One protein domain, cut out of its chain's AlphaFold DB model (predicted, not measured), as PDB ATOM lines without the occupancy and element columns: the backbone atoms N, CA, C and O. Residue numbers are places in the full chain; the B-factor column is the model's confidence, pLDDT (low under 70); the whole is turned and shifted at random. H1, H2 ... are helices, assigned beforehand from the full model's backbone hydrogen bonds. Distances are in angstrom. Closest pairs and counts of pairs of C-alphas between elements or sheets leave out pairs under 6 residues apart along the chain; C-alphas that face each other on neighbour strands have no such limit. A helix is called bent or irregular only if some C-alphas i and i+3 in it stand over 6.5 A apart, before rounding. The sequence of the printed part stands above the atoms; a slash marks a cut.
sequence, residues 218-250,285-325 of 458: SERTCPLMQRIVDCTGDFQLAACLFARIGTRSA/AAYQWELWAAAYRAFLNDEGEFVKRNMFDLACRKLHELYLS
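What this domain is: This is residues 218 to 250 and 285 to 325 of the 458 residues of the protein "zinc_ribbon_16 domain-containing protein" of Trypanosoma rangeli (UniProt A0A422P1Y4). Three helices, H1, H2 and H4, stand roughly in a row as one layer, with the short H2 in the middle, and the long H3 crosses over H2 on one side of that layer, its start at H1 and its end at H4. The chain makes two helical hairpins, H1 with H2 and H3 with H4; the second is a V closed at residues 303 to 305 and open toward the other end of H4. The 74 printed residues hold four named helices in the order H1, H2, H3, H4 and no named strand, so the class is all helix. The whole is compact, with a radius of gyration of the C-alphas of 12.1 A, yet flat in outline, spanning 36 by 34 by 17 A.

How they stand to each other: The hub is H3, residues 285 to 302, which touches H1, residues 219 to 232, H2, residues 235 to 243, and H4, residues 306 to 325. H1 and H2 form a hairpin: they touch at a shallow tilt of 14 degrees, opposite ways, and H1 does so with residues 225 to 229 alone; their closest C-alphas are those of Val 229 and Phe 235, 5.6 A apart. H3 touches H1 with residues 285 to 288 alone, the closest C-alphas being those of Cys 222 and Ala 285 at 5.7 A; the two run the same way at a steep tilt of 41 degrees. With residues 289 to 296 alone H3 touches H2, opposite ways at a steep tilt of 53 degrees, and the C-alphas of Phe 235 and Trp 292 come closest, at 5.3 A. H3 and H4 form the other hairpin, opposite ways at a shallow tilt of 24 degrees; residues 297 to 301 of H3 alone touch residues 306 to 309 of H4 alone, closest at the C-alphas of Leu 300 and Arg 309, 5.6 A apart. H2 and H4 are close but not clearly touching, with the C-alphas of Ala 243 and Cys 316 closest at 6.0 A. H1 and H4 are apart. Every O i to N i+4 pair is within hydrogen-bond range in H2, H3 and H4, and 8 of 10 are in H1.

Where its parts are: H1 begins with C-alpha 219 at (228.052, 210.854, 172.752) and measures 20.2 A from first to last C-alpha; it is irregular, with C-alphas 220 and 223 7.5 A apart. H2 measures 11.7 A. H3 measures 26.1 A from C-alpha 285 at (230.005, 216.030, 174.553). H4, the longest helix with 20 residues, measures 28.5 A and ends with C-alpha 325 at (245.024, 203.057, 167.562).

The domain as a whole: The two C-alphas farthest apart, those of Cys 231 and Ser 325, are 35.9 A apart. Residues 251 to 284 are not printed, and C-alphas 250 and 285 are 10.3 A apart across this cut, which lies in the link from H2 to H3. The links H1 to H2 and H3 to H4 are tight. The mean pLDDT of the printed part is 79.1; it is under 70 at residues 231, 233, 246 to 250, 285 to 286, 323 and 325.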
ATOM      1  N   SER A 218     226.799 206.660 175.102       88.25
ATOM      2  CA  SER A 218     227.435 207.195 173.885       88.25
ATOM      3  C   SER A 218     227.362 208.730 173.827       88.25
ATOM      4  O   SER A 218     226.665 209.348 174.626       88.25
ATOM      5  N   GLU A 219     228.044 209.378 172.873       84.94
ATOM      6  CA  GLU A 219     228.052 210.854 172.752       84.94
ATOM      7  C   GLU A 219     226.640 211.465 172.630       84.94
ATOM      8  O   GLU A 219     226.389 212.554 173.148       84.94
ATOM      9  N   ARG A 220     225.681 210.745 172.021       85.94
ATOM     10  CA  ARG A 220     224.278 211.190 171.903       85.94
ATOM     11  C   ARG A 220     223.573 211.312 173.264       85.94
ATOM     12  O   ARG A 220     222.630 212.086 173.382       85.94
ATOM     13  N   THR A 221     224.024 210.573 174.285       88.31
ATOM     14  CA  THR A 221     223.409 210.538 175.622       88.31
ATOM     15  C   THR A 221     224.087 211.445 176.650       88.31
ATOM     16  O   THR A 221     223.622 211.520 177.787       88.31
ATOM     17  N   CYS A 222     225.093 212.241 176.250       85.38
ATOM     18  CA  CYS A 222     225.658 213.315 177.081       85.38
ATOM     19  C   CYS A 222     224.602 214.229 177.744       85.38
ATOM     20  O   CYS A 222     224.771 214.517 178.926       85.38
ATOM     21  N   PRO A 223     223.515 214.679 177.073       82.75
ATOM     22  CA  PRO A 223     222.516 215.543 177.713       82.75
ATOM     23  C   PRO A 223     221.717 214.835 178.817       82.75
ATOM     24  O   PRO A 223     221.401 215.448 179.833       82.75
ATOM     25  N   LEU A 224     221.425 213.538 178.647       83.44
ATOM     26  CA  LEU A 224     220.772 212.729 179.680       83.44
ATOM     27  C   LEU A 224     221.723 212.481 180.858       83.44
ATOM     28  O   LEU A 224     221.298 212.569 182.004       83.44
ATOM     29  N   MET A 225     223.010 212.239 180.588       84.25
ATOM     30  CA  MET A 225     224.024 212.099 181.636       84.25
ATOM     31  C   MET A 225     224.256 213.406 182.400       84.25
ATOM     32  O   MET A 225     224.318 213.375 183.625       84.25
ATOM     33  N   GLN A 226     224.293 214.558 181.721       81.25
ATOM     34  CA  GLN A 226     224.338 215.854 182.401       81.25
ATOM     35  C   GLN A 226     223.139 215.999 183.338       81.25
ATOM     36  O   GLN A 226     223.336 216.298 184.509       81.25
ATOM     37  N   ARG A 227     221.923 215.663 182.880       78.19
ATOM     38  CA  ARG A 227     220.740 215.707 183.747       78.19
ATOM     39  C   ARG A 227     220.807 214.710 184.910       78.19
ATOM     40  O   ARG A 227     220.288 215.015 185.974       78.19
ATOM     41  N   ILE A 228     221.455 213.550 184.760       82.12
ATOM     42  CA  ILE A 228     221.739 212.657 185.901       82.12
ATOM     43  C   ILE A 228     222.600 213.396 186.934       82.12
ATOM     44  O   ILE A 228     222.219 213.423 188.105       82.12
ATOM     45  N   VAL A 229     223.700 214.035 186.520       80.31
ATOM     46  CA  VAL A 229     224.572 214.820 187.417       80.31
ATOM     47  C   VAL A 229     223.808 215.984 188.052       80.31
ATOM     48  O   VAL A 229     223.857 216.132 189.269       80.31
ATOM     49  N   ASP A 230     223.036 216.749 187.275       72.25
ATOM     50  CA  ASP A 230     222.231 217.880 187.767       72.25
ATOM     51  C   ASP A 230     221.196 217.450 188.828       72.25
ATOM     52  O   ASP A 230     220.889 218.210 189.742       72.25
ATOM     53  N   CYS A 231     220.655 216.229 188.720       68.81
ATOM     54  CA  CYS A 231     219.683 215.673 189.667       68.81
ATOM     55  C   CYS A 231     220.305 215.004 190.906       68.81
ATOM     56  O   CYS A 231     219.599 214.818 191.894       68.81
ATOM     57  N   THR A 232     221.562 214.547 190.843       75.44
ATOM     58  CA  THR A 232     222.146 213.638 191.859       75.44
ATOM     59  C   THR A 232     223.447 214.127 192.486       75.44
ATOM     60  O   THR A 232     223.843 213.610 193.526       75.44
ATOM     61  N   GLY A 233     224.138 215.075 191.852       69.50
ATOM     62  CA  GLY A 233     225.519 215.431 192.174       69.50
ATOM     63  C   GLY A 233     226.560 214.385 191.751       69.50
ATOM     64  O   GLY A 233     227.749 214.625 191.944       69.50
ATOM     65  N   ASP A 234     226.169 213.247 191.161       78.50
ATOM     66  CA  ASP A 234     227.066 212.110 190.903       78.50
ATOM     67  C   ASP A 234     227.913 212.286 189.625       78.50
ATOM     68  O   ASP A 234     227.781 211.585 188.615       78.50
ATOM     69  N   PHE A 235     228.824 213.262 189.675       80.44
ATOM     70  CA  PHE A 235     229.847 213.466 188.648       80.44
ATOM     71  C   PHE A 235     230.845 212.299 188.578       80.44
ATOM     72  O   PHE A 235     231.449 212.095 187.526       80.44
ATOM     73  N   GLN A 236     231.004 211.506 189.649       85.62
ATOM     74  CA  GLN A 236     231.853 210.312 189.647       85.62
ATOM     75  C   GLN A 236     231.288 209.253 188.693       85.62
ATOM     76  O   GLN A 236     232.027 208.747 187.847       85.62
ATOM     77  N   LEU A 237     229.992 208.941 188.780       86.00
ATOM     78  CA  LEU A 237     229.305 208.025 187.871       86.00
ATOM     79  C   LEU A 237     229.394 208.516 186.425       86.00
ATOM     80  O   LEU A 237     229.800 207.755 185.544       86.00
ATOM     81  N   ALA A 238     229.081 209.790 186.180       85.19
ATOM     82  CA  ALA A 238     229.154 210.372 184.842       85.19
ATOM     83  C   ALA A 238     230.573 210.308 184.256       85.19
ATOM     84  O   ALA A 238     230.745 209.863 183.119       85.19
ATOM     85  N   ALA A 239     231.597 210.654 185.045       84.69
ATOM     86  CA  ALA A 239     232.993 210.524 184.644       84.69
ATOM     87  C   ALA A 239     233.377 209.060 184.367       84.69
ATOM     88  O   ALA A 239     233.929 208.761 183.309       84.69
ATOM     89  N   CYS A 240     233.055 208.119 185.259       83.44
ATOM     90  CA  CYS A 240     233.396 206.705 185.074       83.44
ATOM     91  C   CYS A 240     232.731 206.094 183.828       83.44
ATOM     92  O   CYS A 240     233.361 205.307 183.120       83.44
ATOM     93  N   LEU A 241     231.485 206.475 183.527       82.50
ATOM     94  CA  LEU A 241     230.765 205.992 182.348       82.50
ATOM     95  C   LEU A 241     231.255 206.650 181.045       82.50
ATOM     96  O   LEU A 241     231.405 205.951 180.042       82.50
ATOM     97  N   PHE A 242     231.553 207.955 181.037       82.12
ATOM     98  CA  PHE A 242     231.993 208.656 179.818       82.12
ATOM     99  C   PHE A 242     233.489 208.534 179.510       82.12
ATOM    100  O   PHE A 242     233.856 208.575 178.332       82.12
ATOM    101  N   ALA A 243     234.334 208.234 180.505       81.62
ATOM    102  CA  ALA A 243     235.733 207.849 180.294       81.62
ATOM    103  C   ALA A 243     235.867 206.714 179.264       81.62
ATOM    104  O   ALA A 243     236.777 206.721 178.437       81.62
ATOM    105  N   ARG A 244     234.916 205.766 179.275       78.75
ATOM    106  CA  ARG A 244     234.847 204.635 178.344       78.75
ATOM    107  C   ARG A 244     234.632 205.053 176.888       78.75
ATOM    108  O   ARG A 244     235.224 204.454 175.990       78.75
ATOM    109  N   ILE A 245     233.770 206.043 176.650       75.62
ATOM    110  CA  ILE A 245     233.474 206.530 175.295       75.62
ATOM    111  C   ILE A 245     234.706 207.227 174.717       75.62
ATOM    112  O   ILE A 245     234.950 207.119 173.517       75.62
ATOM    113  N   GLY A 246     235.483 207.909 175.565       64.56
ATOM    114  CA  GLY A 246     236.660 208.656 175.136       64.56
ATOM    115  C   GLY A 246     236.283 209.837 174.244       64.56
ATOM    116  O   GLY A 246     236.927 210.053 173.218       64.56
ATOM    117  N   THR A 247     235.217 210.569 174.609       55.78
ATOM    118  CA  THR A 247     234.728 211.732 173.848       55.78
ATOM    119  C   THR A 247     235.893 212.660 173.534       55.78
ATOM    120  O   THR A 247     236.678 212.983 174.431       55.78
ATOM    121  N   ARG A 248     236.017 213.066 172.268       53.28
ATOM    122  CA  ARG A 248     237.203 213.760 171.744       53.28
ATOM    123  C   ARG A 248     237.567 214.972 172.602       53.28
ATOM    124  O   ARG A 248     236.895 215.993 172.493       53.28
ATOM    125  N   SER A 249     238.648 214.897 173.380       43.62
ATOM    126  CA  SER A 249     239.218 216.116 173.957       43.62
ATOM    127  C   SER A 249     239.557 217.065 172.812       43.62
ATOM    128  O   SER A 249     240.072 216.629 171.772       43.62
ATOM    129  N   ALA A 250     239.184 218.336 172.952       39.66
ATOM    130  CA  ALA A 250     239.453 219.314 171.911       39.66
ATOM    131  C   ALA A 250     240.972 219.384 171.695       39.66
ATOM    132  O   ALA A 250     241.731 219.405 172.664       39.66
ATOM    133  N   ALA A 285     229.694 217.283 173.859       63.69
ATOM    134  CA  ALA A 285     230.005 216.030 174.553       63.69
ATOM    135  C   ALA A 285     231.379 216.080 175.240       63.69
ATOM    136  O   ALA A 285     231.500 215.768 176.423       63.69
ATOM    137  N   ALA A 286     232.387 216.561 174.505       67.81
ATOM    138  CA  ALA A 286     233.746 216.768 174.996       67.81
ATOM    139  C   ALA A 286     233.796 217.701 176.217       67.81
ATOM    140  O   ALA A 286     234.412 217.370 177.225       67.81
ATOM    141  N   TYR A 287     233.091 218.834 176.141       75.44
ATOM    142  CA  TYR A 287     233.067 219.845 177.198       75.44
ATOM    143  C   TYR A 287     232.507 219.306 178.525       75.44
ATOM    144  O   TYR A 287     233.094 219.548 179.578       75.44
ATOM    145  N   GLN A 288     231.407 218.544 178.491       75.12
ATOM    146  CA  GLN A 288     230.833 217.982 179.720       75.12
ATOM    147  C   GLN A 288     231.709 216.865 180.306       75.12
ATOM    148  O   GLN A 288     231.901 216.819 181.518       75.12
ATOM    149  N   TRP A 289     232.317 216.021 179.464       81.19
ATOM    150  CA  TRP A 289     233.314 215.042 179.913       81.19
ATOM    151  C   TRP A 289     234.510 215.712 180.601       81.19
ATOM    152  O   TRP A 289     234.902 215.287 181.687       81.19
ATOM    153  N   GLU A 290     235.066 216.775 180.015       80.69
ATOM    154  CA  GLU A 290     236.190 217.514 180.599       80.69
ATOM    155  C   GLU A 290     235.822 218.123 181.964       80.69
ATOM    156  O   GLU A 290     236.632 218.046 182.891       80.69
ATOM    157  N   LEU A 291     234.587 218.618 182.136       82.38
ATOM    158  CA  LEU A 291     234.068 219.086 183.425       82.38
ATOM    159  C   LEU A 291     233.874 217.960 184.454       82.38
ATOM    160  O   LEU A 291     234.393 218.077 185.563       82.38
ATOM    161  N   TRP A 292     233.170 216.868 184.125       86.88
ATOM    162  CA  TRP A 292     232.941 215.763 185.076       86.88
ATOM    163  C   TRP A 292     234.254 215.097 185.487       86.88
ATOM    164  O   TRP A 292     234.464 214.801 186.664       86.88
ATOM    165  N   ALA A 293     235.167 214.910 184.528       83.69
ATOM    166  CA  ALA A 293     236.506 214.428 184.810       83.69
ATOM    167  C   ALA A 293     237.230 215.393 185.756       83.69
ATOM    168  O   ALA A 293     237.732 214.946 186.779       83.69
ATOM    169  N   ALA A 294     237.265 216.700 185.470       83.56
ATOM    170  CA  ALA A 294     237.923 217.686 186.332       83.56
ATOM    171  C   ALA A 294     237.331 217.747 187.754       83.56
ATOM    172  O   ALA A 294     238.098 217.801 188.713       83.56
ATOM    173  N   ALA A 295     236.006 217.656 187.907       78.94
ATOM    174  CA  ALA A 295     235.349 217.575 189.213       78.94
ATOM    175  C   ALA A 295     235.791 216.323 189.995       78.94
ATOM    176  O   ALA A 295     236.201 216.424 191.150       78.94
ATOM    177  N   TYR A 296     235.823 215.156 189.342       87.25
ATOM    178  CA  TYR A 296     236.315 213.921 189.959       87.25
ATOM    179  C   TYR A 296     237.828 213.953 190.246       87.25
ATOM    180  O   TYR A 296     238.289 213.356 191.217       87.25
ATOM    181  N   ARG A 297     238.615 214.703 189.458       85.25
ATOM    182  CA  ARG A 297     240.034 214.968 189.748       85.25
ATOM    183  C   ARG A 297     240.224 215.813 191.004       85.25
ATOM    184  O   ARG A 297     241.157 215.521 191.743       85.25
ATOM    185  N   ALA A 298     239.395 216.837 191.213       81.19
ATOM    186  CA  ALA A 298     239.436 217.675 192.410       81.19
ATOM    187  C   ALA A 298     239.050 216.858 193.648       81.19
ATOM    188  O   ALA A 298     239.894 216.643 194.508       81.19
ATOM    189  N   PHE A 299     237.862 216.244 193.640       83.69
ATOM    190  CA  PHE A 299     237.367 215.401 194.732       83.69
ATOM    191  C   PHE A 299     238.384 214.339 195.195       83.69
ATOM    192  O   PHE A 299     238.676 214.227 196.381       83.69
ATOM    193  N   LEU A 300     239.004 213.600 194.266       83.50
ATOM    194  CA  LEU A 300     240.019 212.596 194.616       83.50
ATOM    195  C   LEU A 300     241.366 213.177 195.092       83.50
ATOM    196  O   LEU A 300     242.174 212.427 195.638       83.50
ATOM    197  N   ASN A 301     241.652 214.461 194.858       84.69
ATOM    198  CA  ASN A 301     242.785 215.146 195.485       84.69
ATOM    199  C   ASN A 301     242.418 215.596 196.908       84.69
ATOM    200  O   ASN A 301     243.222 215.416 197.820       84.69
ATOM    201  N   ASP A 302     241.221 216.165 197.076       84.19
ATOM    202  CA  ASP A 302     240.742 216.772 198.323       84.19
ATOM    203  C   ASP A 302     240.525 215.704 199.416       84.19
ATOM    204  O   ASP A 302     240.945 215.886 200.555       84.19
ATOM    205  N   GLU A 303     240.006 214.529 199.039       86.88
ATOM    206  CA  GLU A 303     239.910 213.328 199.892       86.88
ATOM    207  C   GLU A 303     241.267 212.610 200.114       86.88
ATOM    208  O   GLU A 303     241.329 211.567 200.765       86.88
ATOM    209  N   GLY A 304     242.374 213.102 199.541       84.31
ATOM    210  CA  GLY A 304     243.703 212.476 199.648       84.31
ATOM    211  C   GLY A 304     243.850 211.128 198.920       84.31
ATOM    212  O   GLY A 304     244.800 210.376 199.152       84.31
ATOM    213  N   GLU A 305     242.931 210.801 198.012       89.75
ATOM    214  CA  GLU A 305     242.791 209.499 197.347       89.75
ATOM    215  C   GLU A 305     243.726 209.322 196.133       89.75
ATOM    216  O   GLU A 305     243.349 208.871 195.043       89.75
ATOM    217  N   PHE A 306     245.009 209.647 196.331       87.88
ATOM    218  CA  PHE A 306     246.039 209.704 195.287       87.88
ATOM    219  C   PHE A 306     246.200 208.400 194.484       87.88
ATOM    220  O   PHE A 306     246.584 208.442 193.312       87.88
ATOM    221  N   VAL A 307     245.893 207.235 195.065       87.56
ATOM    222  CA  VAL A 307     245.944 205.946 194.352       87.56
ATOM    223  C   VAL A 307     244.792 205.839 193.349       87.56
ATOM    224  O   VAL A 307     245.042 205.627 192.160       87.56
ATOM    225  N   LYS A 308     243.545 206.075 193.784       83.50
ATOM    226  CA  LYS A 308     242.357 206.107 192.906       83.50
ATOM    227  C   LYS A 308     242.517 207.174 191.820       83.50
ATOM    228  O   LYS A 308     242.260 206.914 190.644       83.50
ATOM    229  N   ARG A 309     243.042 208.341 192.205       88.12
ATOM    230  CA  ARG A 309     243.363 209.479 191.337       88.12
ATOM    231  C   ARG A 309     244.304 209.090 190.187       88.12
ATOM    232  O   ARG A 309     243.996 209.369 189.028       88.12
ATOM    233  N   ASN A 310     245.407 208.401 190.495       86.81
ATOM    234  CA  ASN A 310     246.363 207.905 189.498       86.81
ATOM    235  C   ASN A 310     245.793 206.758 188.647       86.81
ATOM    236  O   ASN A 310     246.029 206.722 187.438       86.81
ATOM    237  N   MET A 311     245.017 205.844 189.240       85.75
ATOM    238  CA  MET A 311     244.348 204.763 188.504       85.75
ATOM    239  C   MET A 311     243.360 205.308 187.464       85.75
ATOM    240  O   MET A 311     243.360 204.833 186.328       85.75
ATOM    241  N   PHE A 312     242.578 206.337 187.811       85.50
ATOM    242  CA  PHE A 312     241.648 207.001 186.895       85.50
ATOM    243  C   PHE A 312     242.369 207.656 185.705       85.50
ATOM    244  O   PHE A 312     242.022 207.378 184.555       85.50
ATOM    245  N   ASP A 313     243.423 208.449 185.937       86.12
ATOM    246  CA  ASP A 313     244.182 209.080 184.840       86.12
ATOM    247  C   ASP A 313     244.981 208.068 183.998       86.12
ATOM    248  O   ASP A 313     245.219 208.300 182.811       86.12
ATOM    249  N   LEU A 314     245.399 206.938 184.574       83.44
ATOM    250  CA  LEU A 314     246.014 205.843 183.820       83.44
ATOM    251  C   LEU A 314     244.987 205.109 182.945       83.44
ATOM    252  O   LEU A 314     245.296 204.779 181.801       83.44
ATOM    253  N   ALA A 315     243.774 204.873 183.450       80.62
ATOM    254  CA  ALA A 315     242.686 204.274 182.678       80.62
ATOM    255  C   ALA A 315     242.248 205.187 181.521       80.62
ATOM    256  O   ALA A 315     242.168 204.727 180.383       80.62
ATOM    257  N   CYS A 316     242.057 206.485 181.781       82.94
ATOM    258  CA  CYS A 316     241.688 207.466 180.757       82.94
ATOM    259  C   CYS A 316     242.728 207.550 179.627       82.94
ATOM    260  O   CYS A 316     242.352 207.566 178.456       82.94
ATOM    261  N   ARG A 317     244.030 207.549 179.955       81.81
ATOM    262  CA  ARG A 317     245.101 207.539 178.943       81.81
ATOM    263  C   ARG A 317     245.088 206.269 178.096       81.81
ATOM    264  O   ARG A 317     245.029 206.377 176.876       81.81
ATOM    265  N   LYS A 318     245.020 205.088 178.720       78.88
ATOM    266  CA  LYS A 318     244.935 203.802 178.002       78.88
ATOM    267  C   LYS A 318     243.731 203.734 177.055       78.88
ATOM    268  O   LYS A 318     243.862 203.250 175.937       78.88
ATOM    269  N   LEU A 319     242.568 204.231 177.480       74.88
ATOM    270  CA  LEU A 319     241.361 204.278 176.647       74.88
ATOM    271  C   LEU A 319     241.519 205.236 175.454       74.88
ATOM    272  O   LEU A 319     241.095 204.906 174.347       74.88
ATOM    273  N   HIS A 320     242.178 206.380 175.650       76.25
ATOM    274  CA  HIS A 320     242.488 207.323 174.574       76.25
ATOM    275  C   HIS A 320     243.514 206.756 173.575       76.25
ATOM    276  O   HIS A 320     243.306 206.839 172.366       76.25
ATOM    277  N   GLU A 321     244.579 206.116 174.065       77.06
ATOM    278  CA  GLU A 321     245.591 205.419 173.254       77.06
ATOM    279  C   GLU A 321     244.958 204.306 172.395       77.06
ATOM    280  O   GLU A 321     245.216 204.225 171.193       77.06
ATOM    281  N   LEU A 322     244.061 203.500 172.980       73.81
ATOM    282  CA  LEU A 322     243.298 202.475 172.259       73.81
ATOM    283  C   LEU A 322     242.396 203.085 171.176       73.81
ATOM    284  O   LEU A 322     242.439 202.635 170.029       73.81
ATOM    285  N   TYR A 323     241.634 204.135 171.498       68.19
ATOM    286  CA  TYR A 323     240.776 204.834 170.535       68.19
ATOM    287  C   TYR A 323     241.572 205.399 169.346       68.19
ATOM    288  O   TYR A 323     241.187 205.198 168.192       68.19
ATOM    289  N   LEU A 324     242.722 206.035 169.604       72.19
ATOM    290  CA  LEU A 324     243.624 206.514 168.551       72.19
ATOM    291  C   LEU A 324     244.183 205.364 167.701       72.19
ATOM    292  O   LEU A 324     244.230 205.485 166.476       72.19
ATOM    293  N   SER A 325     244.545 204.228 168.311       69.56
ATOM    294  CA  SER A 325     245.024 203.057 167.562       69.56
ATOM    295  C   SER A 325     243.960 202.516 166.593       69.56
ATOM    296  O   SER A 325     244.265 202.243 165.431       69.56
TER     297      SER A 325